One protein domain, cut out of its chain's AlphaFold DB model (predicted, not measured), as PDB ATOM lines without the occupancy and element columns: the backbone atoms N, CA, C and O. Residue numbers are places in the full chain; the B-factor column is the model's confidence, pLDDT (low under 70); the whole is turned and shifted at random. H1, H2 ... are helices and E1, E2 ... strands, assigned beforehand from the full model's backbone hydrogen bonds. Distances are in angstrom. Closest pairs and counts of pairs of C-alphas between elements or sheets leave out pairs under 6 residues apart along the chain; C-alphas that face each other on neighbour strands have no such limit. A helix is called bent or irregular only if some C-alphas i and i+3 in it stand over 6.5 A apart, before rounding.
ATOM      1  N   GLN A  29     208.636 205.204 322.940       79.06
ATOM      2  CA  GLN A  29     208.182 204.220 323.923       79.06
ATOM      3  C   GLN A  29     207.610 202.961 323.271       79.06
ATOM      4  O   GLN A  29     207.949 201.861 323.680       79.06
ATOM      5  N   ALA A  30     206.813 203.119 322.212       81.25
ATOM      6  CA  ALA A  30     206.253 201.985 321.483       81.25
ATOM      7  C   ALA A  30     207.344 201.080 320.883       81.25
ATOM      8  O   ALA A  30     207.181 199.866 320.854       81.25
ATOM      9  N   VAL A  31     208.470 201.656 320.448       86.12
ATOM     10  CA  VAL A  31     209.603 200.885 319.920       86.12
ATOM     11  C   VAL A  31     210.311 200.137 321.045       86.12
ATOM     12  O   VAL A  31     210.587 198.952 320.910       86.12
ATOM     13  N   ILE A  32     210.574 200.807 322.169       86.44
ATOM     14  CA  ILE A  32     211.229 200.204 323.341       86.44
ATOM     15  C   ILE A  32     210.375 199.071 323.925       86.44
ATOM     16  O   ILE A  32     210.906 198.007 324.234       86.44
ATOM     17  N   ASP A  33     209.064 199.283 324.041       85.06
ATOM     18  CA  ASP A  33     208.115 198.291 324.551       85.06
ATOM     19  C   ASP A  33     208.091 197.054 323.652       85.06
ATOM     20  O   ASP A  33     208.168 195.928 324.146       85.06
ATOM     21  N   GLU A  34     208.054 197.252 322.330       86.94
ATOM     22  CA  GLU A  34     208.155 196.145 321.385       86.94
ATOM     23  C   GLU A  34     209.522 195.446 321.463       86.94
ATOM     24  O   GLU A  34     209.561 194.219 321.411       86.94
ATOM     25  N   ILE A  35     210.632 196.171 321.665       86.75
ATOM     26  CA  ILE A  35     211.949 195.546 321.866       86.75
ATOM     27  C   ILE A  35     211.950 194.641 323.096       86.75
ATOM     28  O   ILE A  35     212.342 193.480 323.002       86.75
ATOM     29  N   ILE A  36     211.470 195.138 324.234       86.94
ATOM     30  CA  ILE A  36     211.397 194.361 325.476       86.94
ATOM     31  C   ILE A  36     210.476 193.144 325.312       86.94
ATOM     32  O   ILE A  36     210.772 192.073 325.839       86.94
ATOM     33  N   GLN A  37     209.375 193.290 324.571       86.50
ATOM     34  CA  GLN A  37     208.411 192.217 324.347       86.50
ATOM     35  C   GLN A  37     208.939 191.123 323.406       86.50
ATOM     36  O   GLN A  37     208.784 189.941 323.709       86.50
ATOM     37  N   TYR A  38     209.515 191.498 322.262       84.25
ATOM     38  CA  TYR A  38     209.796 190.560 321.169       84.25
ATOM     39  C   TYR A  38     211.266 190.132 321.077       84.25
ATOM     40  O   TYR A  38     211.536 189.051 320.557       84.25
ATOM     41  N   TYR A  39     212.228 190.891 321.617       81.88
ATOM     42  CA  TYR A  39     213.637 190.467 321.609       81.88
ATOM     43  C   TYR A  39     213.891 189.135 322.346       81.88
ATOM     44  O   TYR A  39     214.644 188.309 321.833       81.88
ATOM     45  N   PRO A  40     213.240 188.828 323.487       80.50
ATOM     46  CA  PRO A  40     213.407 187.525 324.134       80.50
ATOM     47  C   PRO A  40     212.907 186.356 323.271       80.50
ATOM     48  O   PRO A  40     213.486 185.273 323.313       80.50
ATOM     49  N   LEU A  41     211.859 186.579 322.471       77.44
ATOM     50  CA  LEU A  41     211.331 185.600 321.514       77.44
ATOM     51  C   LEU A  41     212.300 185.405 320.342       77.44
ATOM     52  O   LEU A  41     212.554 184.275 319.928       77.44
ATOM     53  N   TYR A  42     212.933 186.492 319.889       75.00
ATOM     54  CA  TYR A  42     214.019 186.449 318.912       75.00
ATOM     55  C   TYR A  42     215.206 185.605 319.408       75.00
ATOM     56  O   TYR A  42     215.667 184.721 318.687       75.00
ATOM     57  N   LEU A  43     215.648 185.787 320.662       72.06
ATOM     58  CA  LEU A  43     216.711 184.972 321.278       72.06
ATOM     59  C   LEU A  43     216.358 183.477 321.357       72.06
ATOM     60  O   LEU A  43     217.240 182.622 321.301       72.06
ATOM     61  N   GLN A  44     215.070 183.160 321.486       68.81
ATOM     62  CA  GLN A  44     214.553 181.789 321.541       68.81
ATOM     63  C   GLN A  44     214.299 181.189 320.147       68.81
ATOM     64  O   GLN A  44     213.952 180.014 320.045       68.81
ATOM     65  N   GLY A  45     214.492 181.968 319.076       67.81
ATOM     66  CA  GLY A  45     214.270 181.543 317.695       67.81
ATOM     67  C   GLY A  45     212.801 181.524 317.254       67.81
ATOM     68  O   GLY A  45     212.510 180.980 316.187       67.81
ATOM     69  N   ASP A  46     211.887 182.119 318.027       71.81
ATOM     70  CA  ASP A  46     210.451 182.192 317.724       71.81
ATOM     71  C   ASP A  46     210.144 183.336 316.740       71.81
ATOM     72  O   ASP A  46     209.605 184.393 317.077       71.81
ATOM     73  N   MET A  47     210.558 183.138 315.488       72.12
ATOM     74  CA  MET A  47     210.446 184.158 314.440       72.12
ATOM     75  C   MET A  47     209.009 184.386 313.956       72.12
ATOM     76  O   MET A  47     208.744 185.415 313.335       72.12
ATOM     77  N   GLU A  48     208.089 183.454 314.223       73.38
ATOM     78  CA  GLU A  48     206.670 183.614 313.887       73.38
ATOM     79  C   GLU A  48     206.041 184.709 314.753       73.38
ATOM     80  O   GLU A  48     205.405 185.618 314.222       73.38
ATOM     81  N   GLU A  49     206.309 184.700 316.061       71.81
ATOM     82  CA  GLU A  49     205.827 185.755 316.955       71.81
ATOM     83  C   GLU A  49     206.591 187.074 316.789       71.81
ATOM     84  O   GLU A  49     205.992 188.148 316.846       71.81
ATOM     85  N   VAL A  50     207.897 187.039 316.499       71.94
ATOM     86  CA  VAL A  50     208.669 188.264 316.198       71.94
ATOM     87  C   VAL A  50     208.141 188.970 314.944       71.94
ATOM     88  O   VAL A  50     208.144 190.202 314.889       71.94
ATOM     89  N   ALA A  51     207.622 188.228 313.959       74.88
ATOM     90  CA  ALA A  51     207.028 188.803 312.751       74.88
ATOM     91  C   ALA A  51     205.772 189.658 313.030       74.88
ATOM     92  O   ALA A  51     205.378 190.458 312.175       74.88
ATOM     93  N   HIS A  52     205.162 189.534 314.217       80.81
ATOM     94  CA  HIS A  52     204.062 190.392 314.665       80.81
ATOM     95  C   HIS A  52     204.518 191.769 315.173       80.81
ATOM     96  O   HIS A  52     203.683 192.666 315.304       80.81
ATOM     97  N   SER A  53     205.813 191.970 315.441       81.56
ATOM     98  CA  SER A  53     206.341 193.275 315.843       81.56
ATOM     99  C   SER A  53     206.248 194.288 314.697       81.56
ATOM    100  O   SER A  53     206.575 194.002 313.549       81.56
ATOM    101  N   THR A  54     205.846 195.517 315.002       81.81
ATOM    102  CA  THR A  54     205.873 196.632 314.053       81.81
ATOM    103  C   THR A  54     207.310 197.040 313.734       81.81
ATOM    104  O   THR A  54     207.629 197.293 312.570       81.81
ATOM    105  N   TYR A  55     208.168 197.084 314.758       80.31
ATOM    106  CA  TYR A  55     209.500 197.681 314.674       80.31
ATOM    107  C   TYR A  55     210.645 196.652 314.566       80.31
ATOM    108  O   TYR A  55     211.677 196.972 313.982       80.31
ATOM    109  N   LEU A  56     210.454 195.403 315.021       72.56
ATOM    110  CA  LEU A  56     211.481 194.342 315.033       72.56
ATOM    111  C   LEU A  56     211.299 193.200 314.027       72.56
ATOM    112  O   LEU A  56     212.213 192.393 313.880       72.56
ATOM    113  N   LYS A  57     210.174 193.112 313.308       65.31
ATOM    114  CA  LYS A  57     209.866 192.005 312.370       65.31
ATOM    115  C   LYS A  57     210.893 191.755 311.250       65.31
ATOM    116  O   LYS A  57     210.771 190.776 310.525       65.31
ATOM    117  N   GLU A  58     211.876 192.639 311.088       60.41
ATOM    118  CA  GLU A  58     212.906 192.594 310.045       60.41
ATOM    119  C   GLU A  58     214.335 192.584 310.623       60.41
ATOM    120  O   GLU A  58     215.290 192.904 309.920       60.41
ATOM    121  N   ILE A  59     214.517 192.192 311.895       58.84
ATOM    122  CA  ILE A  59     215.858 191.900 312.418       58.84
ATOM    123  C   ILE A  59     216.373 190.630 311.740       58.84
ATOM    124  O   ILE A  59     216.015 189.511 312.100       58.84
ATOM    125  N   ASN A  60     217.252 190.817 310.770       51.53
ATOM    126  CA  ASN A  60     218.099 189.774 310.229       51.53
ATOM    127  C   ASN A  60     219.511 190.342 310.239       51.53
ATOM    128  O   ASN A  60     219.833 191.074 309.332       51.53
ATOM    129  N   ILE A  61     220.329 190.100 311.264       47.97
ATOM    130  CA  ILE A  61     221.724 190.571 311.251       47.97
ATOM    131  C   ILE A  61     222.629 189.347 311.186       47.97
ATOM    132  O   ILE A  61     222.873 188.714 312.219       47.97
ATOM    133  N   PRO A  62     223.135 188.972 310.000       37.22
ATOM    134  CA  PRO A  62     224.197 187.984 309.910       37.22
ATOM    135  C   PRO A  62     225.416 188.512 310.689       37.22
ATOM    136  O   PRO A  62     225.928 189.583 310.388       37.22
ATOM    137  N   GLY A  63     225.867 187.794 311.719       39.34
ATOM    138  CA  GLY A  63     227.097 188.127 312.454       39.34
ATOM    139  C   GLY A  63     226.957 189.008 313.701       39.34
ATOM    140  O   GLY A  63     227.957 189.189 314.390       39.34
ATOM    141  N   ALA A  64     225.763 189.488 314.072       41.91
ATOM    142  CA  ALA A  64     225.562 189.930 315.455       41.91
ATOM    143  C   ALA A  64     225.682 188.699 316.363       41.91
ATOM    144  O   ALA A  64     225.030 187.684 316.101       41.91
ATOM    145  N   GLN A  65     226.498 188.762 317.419       46.22
ATOM    146  CA  GLN A  65     226.450 187.726 318.444       46.22
ATOM    147  C   GLN A  65     225.077 187.819 319.110       46.22
ATOM    148  O   GLN A  65     224.846 188.629 319.997       46.22
ATOM    149  N   THR A  66     224.131 186.988 318.673       49.81
ATOM    150  CA  THR A  66     222.770 186.936 319.227       49.81
ATOM    151  C   THR A  66     222.757 186.499 320.694       49.81
ATOM    152  O   THR A  66     221.698 186.369 321.281       49.81
ATOM    153  N   SER A  67     223.920 186.251 321.302       53.47
ATOM    154  CA  SER A  67     224.135 186.040 322.733       53.47
ATOM    155  C   SER A  67     224.423 187.331 323.510       53.47
ATOM    156  O   SER A  67     224.874 187.261 324.652       53.47
ATOM    157  N   GLU A  68     224.215 188.498 322.909       63.06
ATOM    158  CA  GLU A  68     224.401 189.812 323.522       63.06
ATOM    159  C   GLU A  68     223.036 190.481 323.776       63.06
ATOM    160  O   GLU A  68     222.091 190.329 322.997       63.06
ATOM    161  N   GLY A  69     222.882 191.188 324.902       77.94
ATOM    162  CA  GLY A  69     221.650 191.938 325.198       77.94
ATOM    163  C   GLY A  69     221.494 193.181 324.311       77.94
ATOM    164  O   GLY A  69     222.274 193.379 323.387       77.94
ATOM    165  N   ILE A  70     220.523 194.052 324.591       85.75
ATOM    166  CA  ILE A  70     220.244 195.262 323.797       85.75
ATOM    167  C   ILE A  70     220.388 196.528 324.633       85.75
ATOM    168  O   ILE A  70     219.923 196.592 325.775       85.75
ATOM    169  N   ALA A  71     220.966 197.560 324.020       85.81
ATOM    170  CA  ALA A  71     220.938 198.929 324.515       85.81
ATOM    171  C   ALA A  71     220.355 199.900 323.486       85.81
ATOM    172  O   ALA A  71     220.458 199.698 322.275       85.81
ATOM    173  N   VAL A  72     219.788 200.989 324.000       87.69
ATOM    174  CA  VAL A  72     219.329 202.129 323.204       87.69
ATOM    175  C   VAL A  72     220.110 203.383 323.562       87.69
ATOM    176  O   VAL A  72     220.517 203.573 324.708       87.69
ATOM    177  N   GLY A  73     220.330 204.232 322.572       85.50
ATOM    178  CA  GLY A  73     221.021 205.507 322.696       85.50
ATOM    179  C   GLY A  73     220.300 206.572 321.884       85.50
ATOM    180  O   GLY A  73     219.517 206.246 320.994       85.50
ATOM    181  N   PHE A  74     220.531 207.842 322.202       84.50
ATOM    182  CA  PHE A  74     219.853 208.953 321.538       84.50
ATOM    183  C   PHE A  74     220.862 210.007 321.116       84.50
ATOM    184  O   PHE A  74     221.648 210.474 321.939       84.50
ATOM    185  N   TYR A  75     220.818 210.390 319.846       82.19
ATOM    186  CA  TYR A  75     221.744 211.352 319.266       82.19
ATOM    187  C   TYR A  75     221.021 212.198 318.217       82.19
ATOM    188  O   TYR A  75     220.185 211.678 317.491       82.19
ATOM    189  N   ASP A  76     221.295 213.501 318.184       81.50
ATOM    190  CA  ASP A  76     220.727 214.435 317.202       81.50
ATOM    191  C   ASP A  76     221.606 214.395 315.949       81.50
ATOM    192  O   ASP A  76     222.618 215.096 315.871       81.50
ATOM    193  N   ILE A  77     221.283 213.480 315.031       79.69
ATOM    194  CA  ILE A  77     222.133 213.170 313.877       79.69
ATOM    195  C   ILE A  77     222.157 214.350 312.904       79.69
ATOM    196  O   ILE A  77     223.206 214.651 312.346       79.69
ATOM    197  N   ASP A  78     221.028 215.028 312.698       75.19
ATOM    198  CA  ASP A  78     220.894 216.102 311.706       75.19
ATOM    199  C   ASP A  78     220.930 217.522 312.310       75.19
ATOM    200  O   ASP A  78     220.766 218.513 311.592       75.19
ATOM    201  N   GLN A  79     221.188 217.626 313.618       76.50
ATOM    202  CA  GLN A  79     221.273 218.873 314.387       76.50
ATOM    203  C   GLN A  79     220.002 219.721 314.323       76.50
ATOM    204  O   GLN A  79     220.046 220.953 314.457       76.50
ATOM    205  N   ASN A  80     218.852 219.084 314.113       74.31
ATOM    206  CA  ASN A  80     217.570 219.775 314.057       74.31
ATOM    207  C   ASN A  80     216.979 220.034 315.461       74.31
ATOM    208  O   ASN A  80     215.945 220.704 315.583       74.31
ATOM    209  N   GLY A  81     217.636 219.545 316.520       73.69
ATOM    210  CA  GLY A  81     217.186 219.618 317.910       73.69
ATOM    211  C   GLY A  81     216.287 218.452 318.337       73.69
ATOM    212  O   GLY A  81     215.826 218.433 319.484       73.69
ATOM    213  N   SER A  82     216.022 217.494 317.447       77.12
ATOM    214  CA  SER A  82     215.292 216.249 317.703       77.12
ATOM    215  C   SER A  82     216.277 215.094 317.639       77.12
ATOM    216  O   SER A  82     217.058 214.997 316.710       77.12
ATOM    217  N   ARG A  83     216.248 214.208 318.636       82.94
ATOM    218  CA  ARG A  83     217.180 213.079 318.691       82.94
ATOM    219  C   ARG A  83     216.605 211.849 317.996       82.94
ATOM    220  O   ARG A  83     215.471 211.441 318.276       82.94
ATOM    221  N   GLU A  84     217.421 211.209 317.175       87.06
ATOM    222  CA  GLU A  84     217.207 209.863 316.662       87.06
ATOM    223  C   GLU A  84     217.495 208.825 317.748       87.06
ATOM    224  O   GLU A  84     218.384 209.001 318.586       87.06
ATOM    225  N   MET A  85     216.738 207.726 317.730       88.88
ATOM    226  CA  MET A  85     216.987 206.575 318.591       88.88
ATOM    227  C   MET A  85     217.849 205.551 317.858       88.88
ATOM    228  O   MET A  85     217.453 205.010 316.827       88.88
ATOM    229  N   LEU A  86     219.003 205.243 318.434       89.06
ATOM    230  CA  LEU A  86     219.919 204.211 317.980       89.06
ATOM    231  C   LEU A  86     219.741 202.961 318.845       89.06
ATOM    232  O   LEU A  86     219.553 203.054 320.058       89.06
ATOM    233  N   VAL A  87     219.829 201.787 318.227       87.12
ATOM    234  CA  VAL A  87     219.733 200.484 318.899       87.12
ATOM    235  C   VAL A  87     220.991 199.680 318.597       87.12
ATOM    236  O   VAL A  87     221.365 199.580 317.430       87.12
ATOM    237  N   LYS A  88     221.630 199.095 319.616       83.25
ATOM    238  CA  LYS A  88     222.834 198.254 319.479       83.25
ATOM    239  C   LYS A  88     222.778 196.993 320.344       83.25
ATOM    240  O   LYS A  88     222.006 196.945 321.307       83.25
ATOM    241  N   THR A  89     223.654 196.025 320.063       79.88
ATOM    242  CA  THR A  89     223.921 194.900 320.979       79.88
ATOM    243  C   THR A  89     224.836 195.312 322.145       79.88
ATOM    244  O   THR A  89     225.602 196.274 322.049       79.88
ATOM    245  N   LEU A  90     224.732 194.621 323.284       71.69
ATOM    246  CA  LEU A  90     225.567 194.815 324.476       71.69
ATOM    247  C   LEU A  90     226.866 194.005 324.393       71.69
ATOM    248  O   LEU A  90     226.817 192.787 324.353       71.69
ATOM    249  N   GLY A  91     228.017 194.656 324.536       63.12
ATOM    250  CA  GLY A  91     229.326 193.998 324.557       63.12
ATOM    251  C   GLY A  91     230.422 194.960 324.110       63.12
ATOM    252  O   GLY A  91     230.115 196.019 323.555       63.12
ATOM    253  N   ASP A  92     231.687 194.598 324.334       48.47
ATOM    254  CA  ASP A  92     232.842 195.402 323.895       48.47
ATOM    255  C   ASP A  92     232.921 195.488 322.353       48.47
ATOM    256  O   ASP A  92     233.417 196.471 321.809       48.47
ATOM    257  N   SER A  93     232.336 194.508 321.650       49.91
ATOM    258  CA  SER A  93     232.138 194.444 320.192       49.91
ATOM    259  C   SER A  93     230.733 194.868 319.726       49.91
ATOM    260  O   SER A  93     230.372 194.638 318.574       49.91
ATOM    261  N   GLY A  94     229.907 195.443 320.610       59.56
ATOM    262  CA  GLY A  94     228.475 195.632 320.367       59.56
ATOM    263  C   GLY A  94     228.164 196.507 319.145       59.56
ATOM    264  O   GLY A  94     228.451 197.708 319.151       59.56
ATOM    265  N   GLY A  95     227.548 195.914 318.120       71.12
ATOM    266  CA  GLY A  95     227.278 196.544 316.826       71.12
ATOM    267  C   GLY A  95     225.974 197.341 316.799       71.12
ATOM    268  O   GLY A  95     224.975 196.950 317.408       71.12
ATOM    269  N   LEU A  96     225.968 198.463 316.068       79.12
ATOM    270  CA  LEU A  96     224.743 199.202 315.757       79.12
ATOM    271  C   LEU A  96     223.810 198.302 314.935       79.12
ATOM    272  O   LEU A  96     224.262 197.613 314.028       79.12
ATOM    273  N   MET A  97     222.519 198.302 315.256       78.44
ATOM    274  CA  MET A  97     221.511 197.450 314.620       78.44
ATOM    275  C   MET A  97     220.508 198.263 313.812       78.44
ATOM    276  O   MET A  97     220.185 197.912 312.680       78.44
ATOM    277  N   MET A  98     219.965 199.320 314.420       86.06
ATOM    278  CA  MET A  98     218.865 200.095 313.854       86.06
ATOM    279  C   MET A  98     218.958 201.557 314.272       86.06
ATOM    280  O   MET A  98     219.433 201.870 315.367       86.06
ATOM    281  N   ILE A  99     218.435 202.434 313.418       89.00
ATOM    282  CA  ILE A  99     218.247 203.855 313.712       89.00
ATOM    283  C   ILE A  99     216.809 204.237 313.383       89.00
ATOM    284  O   ILE A  99     216.290 203.907 312.310       89.00
ATOM    285  N   TYR A 100     216.183 204.959 314.303       89.00
ATOM    286  CA  TYR A 100     214.841 205.495 314.165       89.00
ATOM    287  C   TYR A 100     214.856 207.014 314.286       89.00
ATOM    288  O   TYR A 100     215.543 207.553 315.150       89.00
ATOM    289  N   THR A 101     214.045 207.684 313.474       88.62
ATOM    290  CA  THR A 101     213.725 209.109 313.631       88.62
ATOM    291  C   THR A 101     212.239 209.291 313.933       88.62
ATOM    292  O   THR A 101     211.414 208.404 313.676       88.62
ATOM    293  N   LEU A 102     211.890 210.444 314.497       83.12
ATOM    294  CA  LEU A 102     210.532 210.812 314.863       83.12
ATOM    295  C   LEU A 102     210.117 212.049 314.075       83.12
ATOM    296  O   LEU A 102     210.673 213.133 314.252       83.12
ATOM    297  N   LYS A 103     209.059 211.913 313.277       82.75
ATOM    298  CA  LYS A 103     208.476 213.021 312.523       82.75
ATOM    299  C   LYS A 103     206.966 213.033 312.689       82.75
ATOM    300  O   LYS A 103     206.314 212.020 312.469       82.75
ATOM    301  N   ASP A 104     206.412 214.181 313.078       82.38
ATOM    302  CA  ASP A 104     204.964 214.378 313.248       82.38
ATOM    303  C   ASP A 104     204.299 213.287 314.119       82.38
ATOM    304  O   ASP A 104     203.250 212.747 313.776       82.38
ATOM    305  N   GLU A 105     204.942 212.943 315.244       75.69
ATOM    306  CA  GLU A 105     204.519 211.881 316.183       75.69
ATOM    307  C   GLU A 105     204.513 210.454 315.595       75.69
ATOM    308  O   GLU A 105     204.015 209.526 316.231       75.69
ATOM    309  N   GLN A 106     205.078 210.254 314.405       81.44
ATOM    310  CA  GLN A 106     205.274 208.948 313.783       81.44
ATOM    311  C   GLN A 106     206.751 208.556 313.816       81.44
ATOM    312  O   GLN A 106     207.635 209.388 313.602       81.44
ATOM    313  N   VAL A 107     207.011 207.277 314.083       86.88
ATOM    314  CA  VAL A 107     208.360 206.708 314.102       86.88
ATOM    315  C   VAL A 107     208.686 206.131 312.729       86.88
ATOM    316  O   VAL A 107     207.918 205.335 312.188       86.88
ATOM    317  N   TYR A 108     209.854 206.487 312.207       86.31
ATOM    318  CA  TYR A 108     210.387 205.976 310.950       86.31
ATOM    319  C   TYR A 108     211.701 205.257 311.216       86.31
ATOM    320  O   TYR A 108     212.559 205.772 311.931       86.31
ATOM    321  N   ARG A 109     211.871 204.067 310.636       88.56
ATOM    322  CA  ARG A 109     213.152 203.355 310.645       88.56
ATOM    323  C   ARG A 109     213.971 203.833 309.452       88.56
ATOM    324  O   ARG A 109     213.525 203.684 308.317       88.56
ATOM    325  N   ILE A 110     215.130 204.429 309.715       88.12
ATOM    326  CA  ILE A 110     215.951 205.093 308.687       88.12
ATOM    327  C   ILE A 110     217.215 204.310 308.332       88.12
ATOM    328  O   ILE A 110     217.781 204.522 307.262       88.12
ATOM    329  N   ALA A 111     217.635 203.383 309.197       86.44
ATOM    330  CA  ALA A 111     218.719 202.450 308.926       86.44
ATOM    331  C   ALA A 111     218.503 201.122 309.668       86.44
ATOM    332  O   ALA A 111     218.060 201.114 310.817       86.44
ATOM    333  N   ASP A 112     218.820 200.018 308.993       81.81
ATOM    334  CA  ASP A 112     218.779 198.630 309.471       81.81
ATOM    335  C   ASP A 112     219.672 197.737 308.573       81.81
ATOM    336  O   ASP A 112     220.363 198.265 307.690       81.81
ATOM    337  N   ASP A 113     219.630 196.409 308.779       69.31
ATOM    338  CA  ASP A 113     220.372 195.415 307.974       69.31
ATOM    339  C   ASP A 113     220.064 195.478 306.466       69.31
ATOM    340  O   ASP A 113     220.932 195.303 305.603       69.31
ATOM    341  N   SER A 114     218.808 195.774 306.126       71.00
ATOM    342  CA  SER A 114     218.361 195.761 304.736       71.00
ATOM    343  C   SER A 114     219.033 196.863 303.916       71.00
ATOM    344  O   SER A 114     219.374 196.631 302.754       71.00
ATOM    345  N   ASN A 115     219.334 198.017 304.527       66.62
ATOM    346  CA  ASN A 115     219.782 199.194 303.784       66.62
ATOM    347  C   ASN A 115     221.204 199.678 304.133       66.62
ATOM    348  O   ASN A 115     222.032 199.661 303.228       66.62
ATOM    349  N   TYR A 116     221.573 199.991 305.381       77.88
ATOM    350  CA  TYR A 116     222.834 200.728 305.664       77.88
ATOM    351  C   TYR A 116     223.689 200.195 306.819       77.88
ATOM    352  O   TYR A 116     224.853 200.567 306.966       77.88
ATOM    353  N   ILE A 117     223.117 199.331 307.643       77.00
ATOM    354  CA  ILE A 117     223.773 198.658 308.763       77.00
ATOM    355  C   ILE A 117     223.826 197.170 308.397       77.00
ATOM    356  O   ILE A 117     223.117 196.763 307.487       77.00
ATOM    357  N   GLY A 118     224.700 196.360 308.990       66.44
ATOM    358  CA  GLY A 118     224.703 194.909 308.770       66.44
ATOM    359  C   GLY A 118     226.096 194.304 308.670       66.44
ATOM    360  O   GLY A 118     227.103 194.983 308.855       66.44
ATOM    361  N   TYR A 119     226.164 193.016 308.328       59.03
ATOM    362  CA  TYR A 119     227.406 192.222 308.357       59.03
ATOM    363  C   TYR A 119     228.600 192.872 307.633       59.03
ATOM    364  O   TYR A 119     229.749 192.737 308.047       59.03
ATOM    365  N   ARG A 120     228.323 193.576 306.531       62.16
ATOM    366  CA  ARG A 120     229.326 194.233 305.674       62.16
ATOM    367  C   ARG A 120     229.079 195.722 305.498       62.16
ATOM    368  O   ARG A 120     229.657 196.329 304.603       62.16
ATOM    369  N   LYS A 121     228.179 196.279 306.301       69.56
ATOM    370  CA  LYS A 121     227.628 197.615 306.140       69.56
ATOM    371  C   LYS A 121     227.765 198.367 307.454       69.56
ATOM    372  O   LYS A 121     227.298 197.899 308.489       69.56
ATOM    373  N   ARG A 122     228.381 199.540 307.416       72.50
ATOM    374  CA  ARG A 122     228.514 200.411 308.587       72.50
ATOM    375  C   ARG A 122     228.141 201.838 308.218       72.50
ATOM    376  O   ARG A 122     228.229 202.221 307.052       72.50
ATOM    377  N   ILE A 123     227.723 202.606 309.220       80.19
ATOM    378  CA  ILE A 123     227.560 204.057 309.135       80.19
ATOM    379  C   ILE A 123     228.512 204.693 310.143       80.19
ATOM    380  O   ILE A 123     228.478 204.346 311.323       80.19
ATOM    381  N   ASP A 124     229.330 205.627 309.673       81.00
ATOM    382  CA  ASP A 124     230.094 206.544 310.507       81.00
ATOM    383  C   ASP A 124     229.373 207.893 310.566       81.00
ATOM    384  O   ASP A 124     228.913 208.413 309.547       81.00
ATOM    385  N   PHE A 125     229.259 208.449 311.771       80.19
ATOM    386  CA  PHE A 125     228.611 209.737 312.021       80.19
ATOM    387  C   PHE A 125     229.671 210.808 312.217       80.19
ATOM    388  O   PHE A 125     230.690 210.559 312.857       80.19
ATOM    389  N   TYR A 126     229.416 212.015 311.729       77.19
ATOM    390  CA  TYR A 126     230.302 213.154 311.934       77.19
ATOM    391  C   TYR A 126     229.596 214.264 312.709       77.19
ATOM    392  O   TYR A 126     228.378 214.419 312.655       77.19
ATOM    393  N   GLN A 127     230.386 215.084 313.404       72.31
ATOM    394  CA  GLN A 127     229.894 216.183 314.244       72.31
ATOM    395  C   GLN A 127     229.156 217.293 313.486       72.31
ATOM    396  O   GLN A 127     228.628 218.195 314.125       72.31
ATOM    397  N   ASP A 128     229.149 217.286 312.154       72.19
ATOM    398  CA  ASP A 128     228.395 218.221 311.310       72.19
ATOM    399  C   ASP A 128     227.091 217.611 310.760       72.19
ATOM    400  O   ASP A 128     226.420 218.229 309.937       72.19
ATOM    401  N   PRO A 196     235.368 210.891 313.053       69.62
ATOM    402  CA  PRO A 196     234.092 210.213 313.246       69.62
ATOM    403  C   PRO A 196     233.710 210.208 314.729       69.62
ATOM    404  O   PRO A 196     234.571 210.045 315.592       69.62
ATOM    405  N   LEU A 197     232.426 210.377 315.017       72.56
ATOM    406  CA  LEU A 197     231.868 210.267 316.358       72.56
ATOM    407  C   LEU A 197     232.111 208.852 316.894       72.56
ATOM    408  O   LEU A 197     231.670 207.875 316.277       72.56
ATOM    409  N   ASP A 198     232.743 208.728 318.062       74.19
ATOM    410  CA  ASP A 198     232.799 207.442 318.754       74.19
ATOM    411  C   ASP A 198     231.457 207.210 319.447       74.19
ATOM    412  O   ASP A 198     231.253 207.539 320.617       74.19
ATOM    413  N   ILE A 199     230.514 206.618 318.711       74.25
ATOM    414  CA  ILE A 199     229.170 206.338 319.220       74.25
ATOM    415  C   ILE A 199     229.180 205.485 320.492       74.25
ATOM    416  O   ILE A 199     228.206 205.518 321.237       74.25
ATOM    417  N   ASN A 200     230.240 204.724 320.774       70.25
ATOM    418  CA  ASN A 200     230.313 203.892 321.972       70.25
ATOM    419  C   ASN A 200     230.671 204.703 323.222       70.25
ATOM    420  O   ASN A 200     230.201 204.361 324.307       70.25
ATOM    421  N   GLN A 201     231.463 205.768 323.075       71.50
ATOM    422  CA  GLN A 201     231.874 206.640 324.180       71.50
ATOM    423  C   GLN A 201     230.991 207.882 324.325       71.50
ATOM    424  O   GLN A 201     230.773 208.361 325.438       71.50
ATOM    425  N   GLU A 202     230.492 208.414 323.212       71.00
ATOM    426  CA  GLU A 202     229.831 209.721 323.165       71.00
ATOM    427  C   GLU A 202     228.306 209.638 323.327       71.00
ATOM    428  O   GLU A 202     227.665 210.634 323.670       71.00
ATOM    429  N   ILE A 203     227.718 208.449 323.149       78.56
ATOM    430  CA  ILE A 203     226.293 208.200 323.389       78.56
ATOM    431  C   ILE A 203     226.119 207.515 324.744       78.56
ATOM    432  O   ILE A 203     226.699 206.466 325.022       78.56
ATOM    433  N   GLY A 204     225.272 208.089 325.597       79.44
ATOM    434  CA  GLY A 204     224.914 207.472 326.869       79.44
ATOM    435  C   GLY A 204     223.956 206.297 326.664       79.44
ATOM    436  O   GLY A 204     222.740 206.470 326.747       79.44
ATOM    437  N   TRP A 205     224.507 205.115 326.390       84.75
ATOM    438  CA  TRP A 205     223.749 203.888 326.153       84.75
ATOM    439  C   TRP A 205     222.994 203.415 327.396       84.75
ATOM    440  O   TRP A 205     223.547 203.316 328.491       84.75
ATOM    441  N   ILE A 206     221.724 203.068 327.201       86.38
ATOM    442  CA  ILE A 206     220.826 202.544 328.226       86.38
ATOM    443  C   ILE A 206     220.559 201.070 327.898       86.38
ATOM    444  O   ILE A 206     219.854 200.792 326.926       86.38
ATOM    445  N   PRO A 207     221.098 200.116 328.679       86.62
ATOM    446  CA  PRO A 207     220.744 198.706 328.550       86.62
ATOM    447  C   PRO A 207     219.253 198.498 328.833       86.62
ATOM    448  O   PRO A 207     218.752 198.962 329.859       86.62
ATOM    449  N   ILE A 208     218.551 197.797 327.942       86.44
ATOM    450  CA  ILE A 208     217.107 197.539 328.066       86.44
ATOM    451  C   ILE A 208     216.764 196.055 328.188       86.44
ATOM    452  O   ILE A 208     215.816 195.711 328.895       86.44
ATOM    453  N   VAL A 209     217.555 195.171 327.580       84.69
ATOM    454  CA  VAL A 209     217.386 193.714 327.666       84.69
ATOM    455  C   VAL A 209     218.758 193.069 327.842       84.69
ATOM    456  O   VAL A 209     219.713 193.502 327.201       84.69
ATOM    457  N   ASP A 210     218.892 192.071 328.714       84.12
ATOM    458  CA  ASP A 210     220.142 191.315 328.858       84.12
ATOM    459  C   ASP A 210     220.270 190.185 327.824       84.12
ATOM    460  O   ASP A 210     219.387 189.938 327.002       84.12
ATOM    461  N   ASN A 211     221.395 189.477 327.858       76.50
ATOM    462  CA  ASN A 211     221.655 188.350 326.968       76.50
ATOM    463  C   ASN A 211     220.855 187.075 327.285       76.50
ATOM    464  O   ASN A 211     220.988 186.080 326.577       76.50
ATOM    465  N   GLN A 212     220.033 187.071 328.336       75.56
ATOM    466  CA  GLN A 212     219.056 186.017 328.610       75.56
ATOM    467  C   GLN A 212     217.625 186.446 328.248       75.56
ATOM    468  O   GLN A 212     216.689 185.677 328.465       75.56
ATOM    469  N   GLY A 213     217.437 187.645 327.686       74.81
ATOM    470  CA  GLY A 213     216.122 188.174 327.340       74.81
ATOM    471  C   GLY A 213     215.360 188.761 328.530       74.81
ATOM    472  O   GLY A 213     214.158 188.991 328.424       74.81
ATOM    473  N   ASN A 214     216.006 189.007 329.673       82.94
ATOM    474  CA  ASN A 214     215.345 189.684 330.783       82.94
ATOM    475  C   ASN A 214     215.354 191.195 330.551       82.94
ATOM    476  O   ASN A 214     216.386 191.782 330.218       82.94
ATOM    477  N   ALA A 215     214.213 191.839 330.793       83.56
ATOM    478  CA  ALA A 215     214.136 193.291 330.836       83.56
ATOM    479  C   ALA A 215     215.022 193.823 331.976       83.56
ATOM    480  O   ALA A 215     214.857 193.439 333.136       83.56
ATOM    481  N   LEU A 216     215.958 194.709 331.644       82.06
ATOM    482  CA  LEU A 216     216.872 195.330 332.610       82.06
ATOM    483  C   LEU A 216     216.309 196.617 333.216       82.06
ATOM    484  O   LEU A 216     216.795 197.095 334.243       82.06
ATOM    485  N   ILE A 217     215.290 197.181 332.578       76.56
ATOM    486  CA  ILE A 217     214.667 198.442 332.954       76.56
ATOM    487  C   ILE A 217     213.183 198.403 332.600       76.56
ATOM    488  O   ILE A 217     212.785 197.808 331.600       76.56
ATOM    489  N   GLU A 218     212.357 199.056 333.414       65.12
ATOM    490  CA  GLU A 218     210.958 199.271 333.062       65.12
ATOM    491  C   GLU A 218     210.854 200.355 331.974       65.12
ATOM    492  O   GLU A 218     211.517 201.391 332.098       65.12
ATOM    493  N   PRO A 219     209.964 200.208 330.977       62.06
ATOM    494  CA  PRO A 219     209.621 201.235 329.985       62.06
ATOM    495  C   PRO A 219     209.628 202.683 330.509       62.06
ATOM    496  O   PRO A 219     210.299 203.567 329.980       62.06
ATOM    497  N   SER A 220     208.947 202.907 331.638       61.22
ATOM    498  CA  SER A 220     208.820 204.216 332.295       61.22
ATOM    499  C   SER A 220     210.124 204.800 332.861       61.22
ATOM    500  O   SER A 220     210.236 206.014 333.026       61.22
ATOM    501  N   GLN A 221     211.119 203.965 333.164       64.81
ATOM    502  CA  GLN A 221     212.415 204.390 333.699       64.81
ATOM    503  C   GLN A 221     213.363 204.868 332.587       64.81
ATOM    504  O   GLN A 221     214.232 205.696 332.859       64.81
ATOM    505  N   VAL A 222     213.148 204.442 331.336       63.31
ATOM    506  CA  VAL A 222     213.889 204.954 330.172       63.31
ATOM    507  C   VAL A 222     213.591 206.441 329.965       63.31
ATOM    508  O   VAL A 222     214.514 207.228 329.785       63.31
ATOM    509  N   GLN A 223     212.335 206.877 330.127       60.41
ATOM    510  CA  GLN A 223     211.961 208.302 330.065       60.41
ATOM    511  C   GLN A 223     212.629 209.160 331.148       60.41
ATOM    512  O   GLN A 223     212.984 210.313 330.909       60.41
ATOM    513  N   ALA A 224     212.824 208.601 332.344       61.50
ATOM    514  CA  ALA A 224     213.520 209.295 333.423       61.50
ATOM    515  C   ALA A 224     215.028 209.425 333.142       61.50
ATOM    516  O   ALA A 224     215.609 210.471 333.428       61.50
ATOM    517  N   ALA A 225     215.645 208.399 332.544       57.06
ATOM    518  CA  ALA A 225     217.032 208.449 332.081       57.06
ATOM    519  C   ALA A 225     217.206 209.458 330.927       57.06
ATOM    520  O   ALA A 225     218.131 210.270 330.952       57.06
ATOM    521  N   LEU A 226     216.253 209.495 329.989       56.72
ATOM    522  CA  LEU A 226     216.191 210.452 328.880       56.72
ATOM    523  C   LEU A 226     216.140 211.910 329.355       56.72
ATOM    524  O   LEU A 226     216.894 212.745 328.866       56.72
ATOM    525  N   ALA A 227     215.312 212.207 330.361       56.09
ATOM    526  CA  ALA A 227     215.203 213.548 330.939       56.09
ATOM    527  C   ALA A 227     216.469 213.998 331.700       56.09
ATOM    528  O   ALA A 227     216.661 215.195 331.913       56.09
ATOM    529  N   SER A 228     217.321 213.057 332.126       51.66
ATOM    530  CA  SER A 228     218.578 213.345 332.835       51.66
ATOM    531  C   SER A 228     219.776 213.578 331.909       51.66
ATOM    532  O   SER A 228     220.712 214.264 332.298       51.66
ATOM    533  N   GLN A 229     219.741 213.083 330.668       52.81
ATOM    534  CA  GLN A 229     220.792 213.350 329.675       52.81
ATOM    535  C   GLN A 229     220.681 214.748 329.040       52.81
ATOM    536  O   GLN A 229     221.665 215.276 328.527       52.81
ATOM    537  N   ASP A 230     219.514 215.393 329.130       47.31
ATOM    538  CA  ASP A 230     219.305 216.769 328.657       47.31
ATOM    539  C   ASP A 230     219.996 217.839 329.527       47.31
ATOM    540  O   ASP A 230     220.088 218.994 329.105       47.31
ATOM    541  N   SER A 231     220.512 217.496 330.719       39.66
ATOM    542  CA  SER A 231     221.200 218.454 331.602       39.66
ATOM    543  C   SER A 231     222.724 218.505 331.462       39.66
ATOM    544  O   SER A 231     223.317 219.505 331.867       39.66
TER     545      SER A 231
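What this domain is: This is residues 29 to 128 and 196 to 231 of the 691 residues of the protein "DUF4767 domain-containing protein" of Eremococcus coleocola ACS-139-V-Col8 (UniProt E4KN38). A strongly twisted antiparallel sheet of five strands, in the order E4, E3, E2, E1, E6, runs through the body; H1 packs on one side of it and H4 runs along its edge strand E6. E5 and the loop before it lie beyond the sheet on the side away from H1, and H2 sits out at the end of H1, from where a long stretch without named elements leads to E1. The printed part has 136 residues with four named helices and six named strands, in the order H1, H2, E1, E2, E3, E4, E5, H3, E6, H4, and its class is mixed, helices and strands. It is compact and rounded, with a radius of gyration of the C-alphas of 14.2 A and spans of 40 by 35 by 31 A.

How they stand to each other: H1, residues 29 to 43, touches H2, residues 47 to 50, with its residues 38 to 42 alone; the closest C-alphas, of Tyr 38 and Val 50, are 5.6 A apart. The strands E1, residues 70 to 75, E2, residues 84 to 89, E3, residues 96 to 103, and E4, residues 106 to 111, form a meander, each strand the antiparallel neighbour of the one before. E1 and E2 are a hairpin, with N 73 and O 86 at 2.9 A. E2 and E3 are a hairpin, with N 85 and O 100 at 2.8 A. E3 and E4 are a hairpin, with N 101 and O 108 at 2.9 A. E5, residues 121 to 125, pairs with no named strand, and it is apart from E3, but only just, the closest C-alphas being 8.2 A apart. H3, residues 199 to 202, only grazes the sheet. E6, residues 206 to 209, is an edge strand and the antiparallel neighbour of E1, with N 72 and O 206 at 2.9 A. H4, residues 219 to 229, is on the sheet at a height of 9.6 A; it lies over E6, and on the local plane, fitted to only just enough C-alphas of the sheet, 6, its line and that of E6 stand at 2 degrees, along the strands. H1 is on the sheet at a height of 4.1 A, only just above the sheet's level, and over none of the strands; its C-alpha at Ile 36 is 6.4 A from that of Val 209 in E6, their closest pair. H1 and H4 form two layers with the sheet, helices on one face of it. H1 and H4 only just touch, with 3 pairs of C-alphas within 8 A, the closest those of Asp 33 and Pro 219 at 6.4 A; they run opposite ways at a steep tilt of 60 degrees. O i to N i+4 pairs are within hydrogen-bond range in 9 of 11 cases in H1 and 5 of 7 in H4, while H2 and H3 are too short for such a pair.

Where its parts are: H1 begins with C-alpha 29 at (208.182, 204.220, 323.923) and measures 21.2 A; it is irregular, but only just, with C-alphas 37 and 40 being 6.9 A apart. E1 measures 16.8 A, E2 17.0 A, E3 21.6 A, E4 15.7 A and E5 13.5 A. E3, the longest strand, begins with C-alpha 96 at (224.743, 199.202, 315.757). H4 measures 16.5 A and ends with C-alpha 229 at (220.792, 213.350, 329.675).

The domain as a whole: The two C-alphas farthest apart, of Glu 48 and Ser 231, are 41.7 A apart. Residues 129 to 195 are not printed, and C-alphas 128 and 196 are 10.0 A apart across the cut. The link from H2 to E1, residues 51 to 69, is long. The mean pLDDT of the printed part is 73.7; 39 residues are under 70, among them 57 to 68 and 218 to 231.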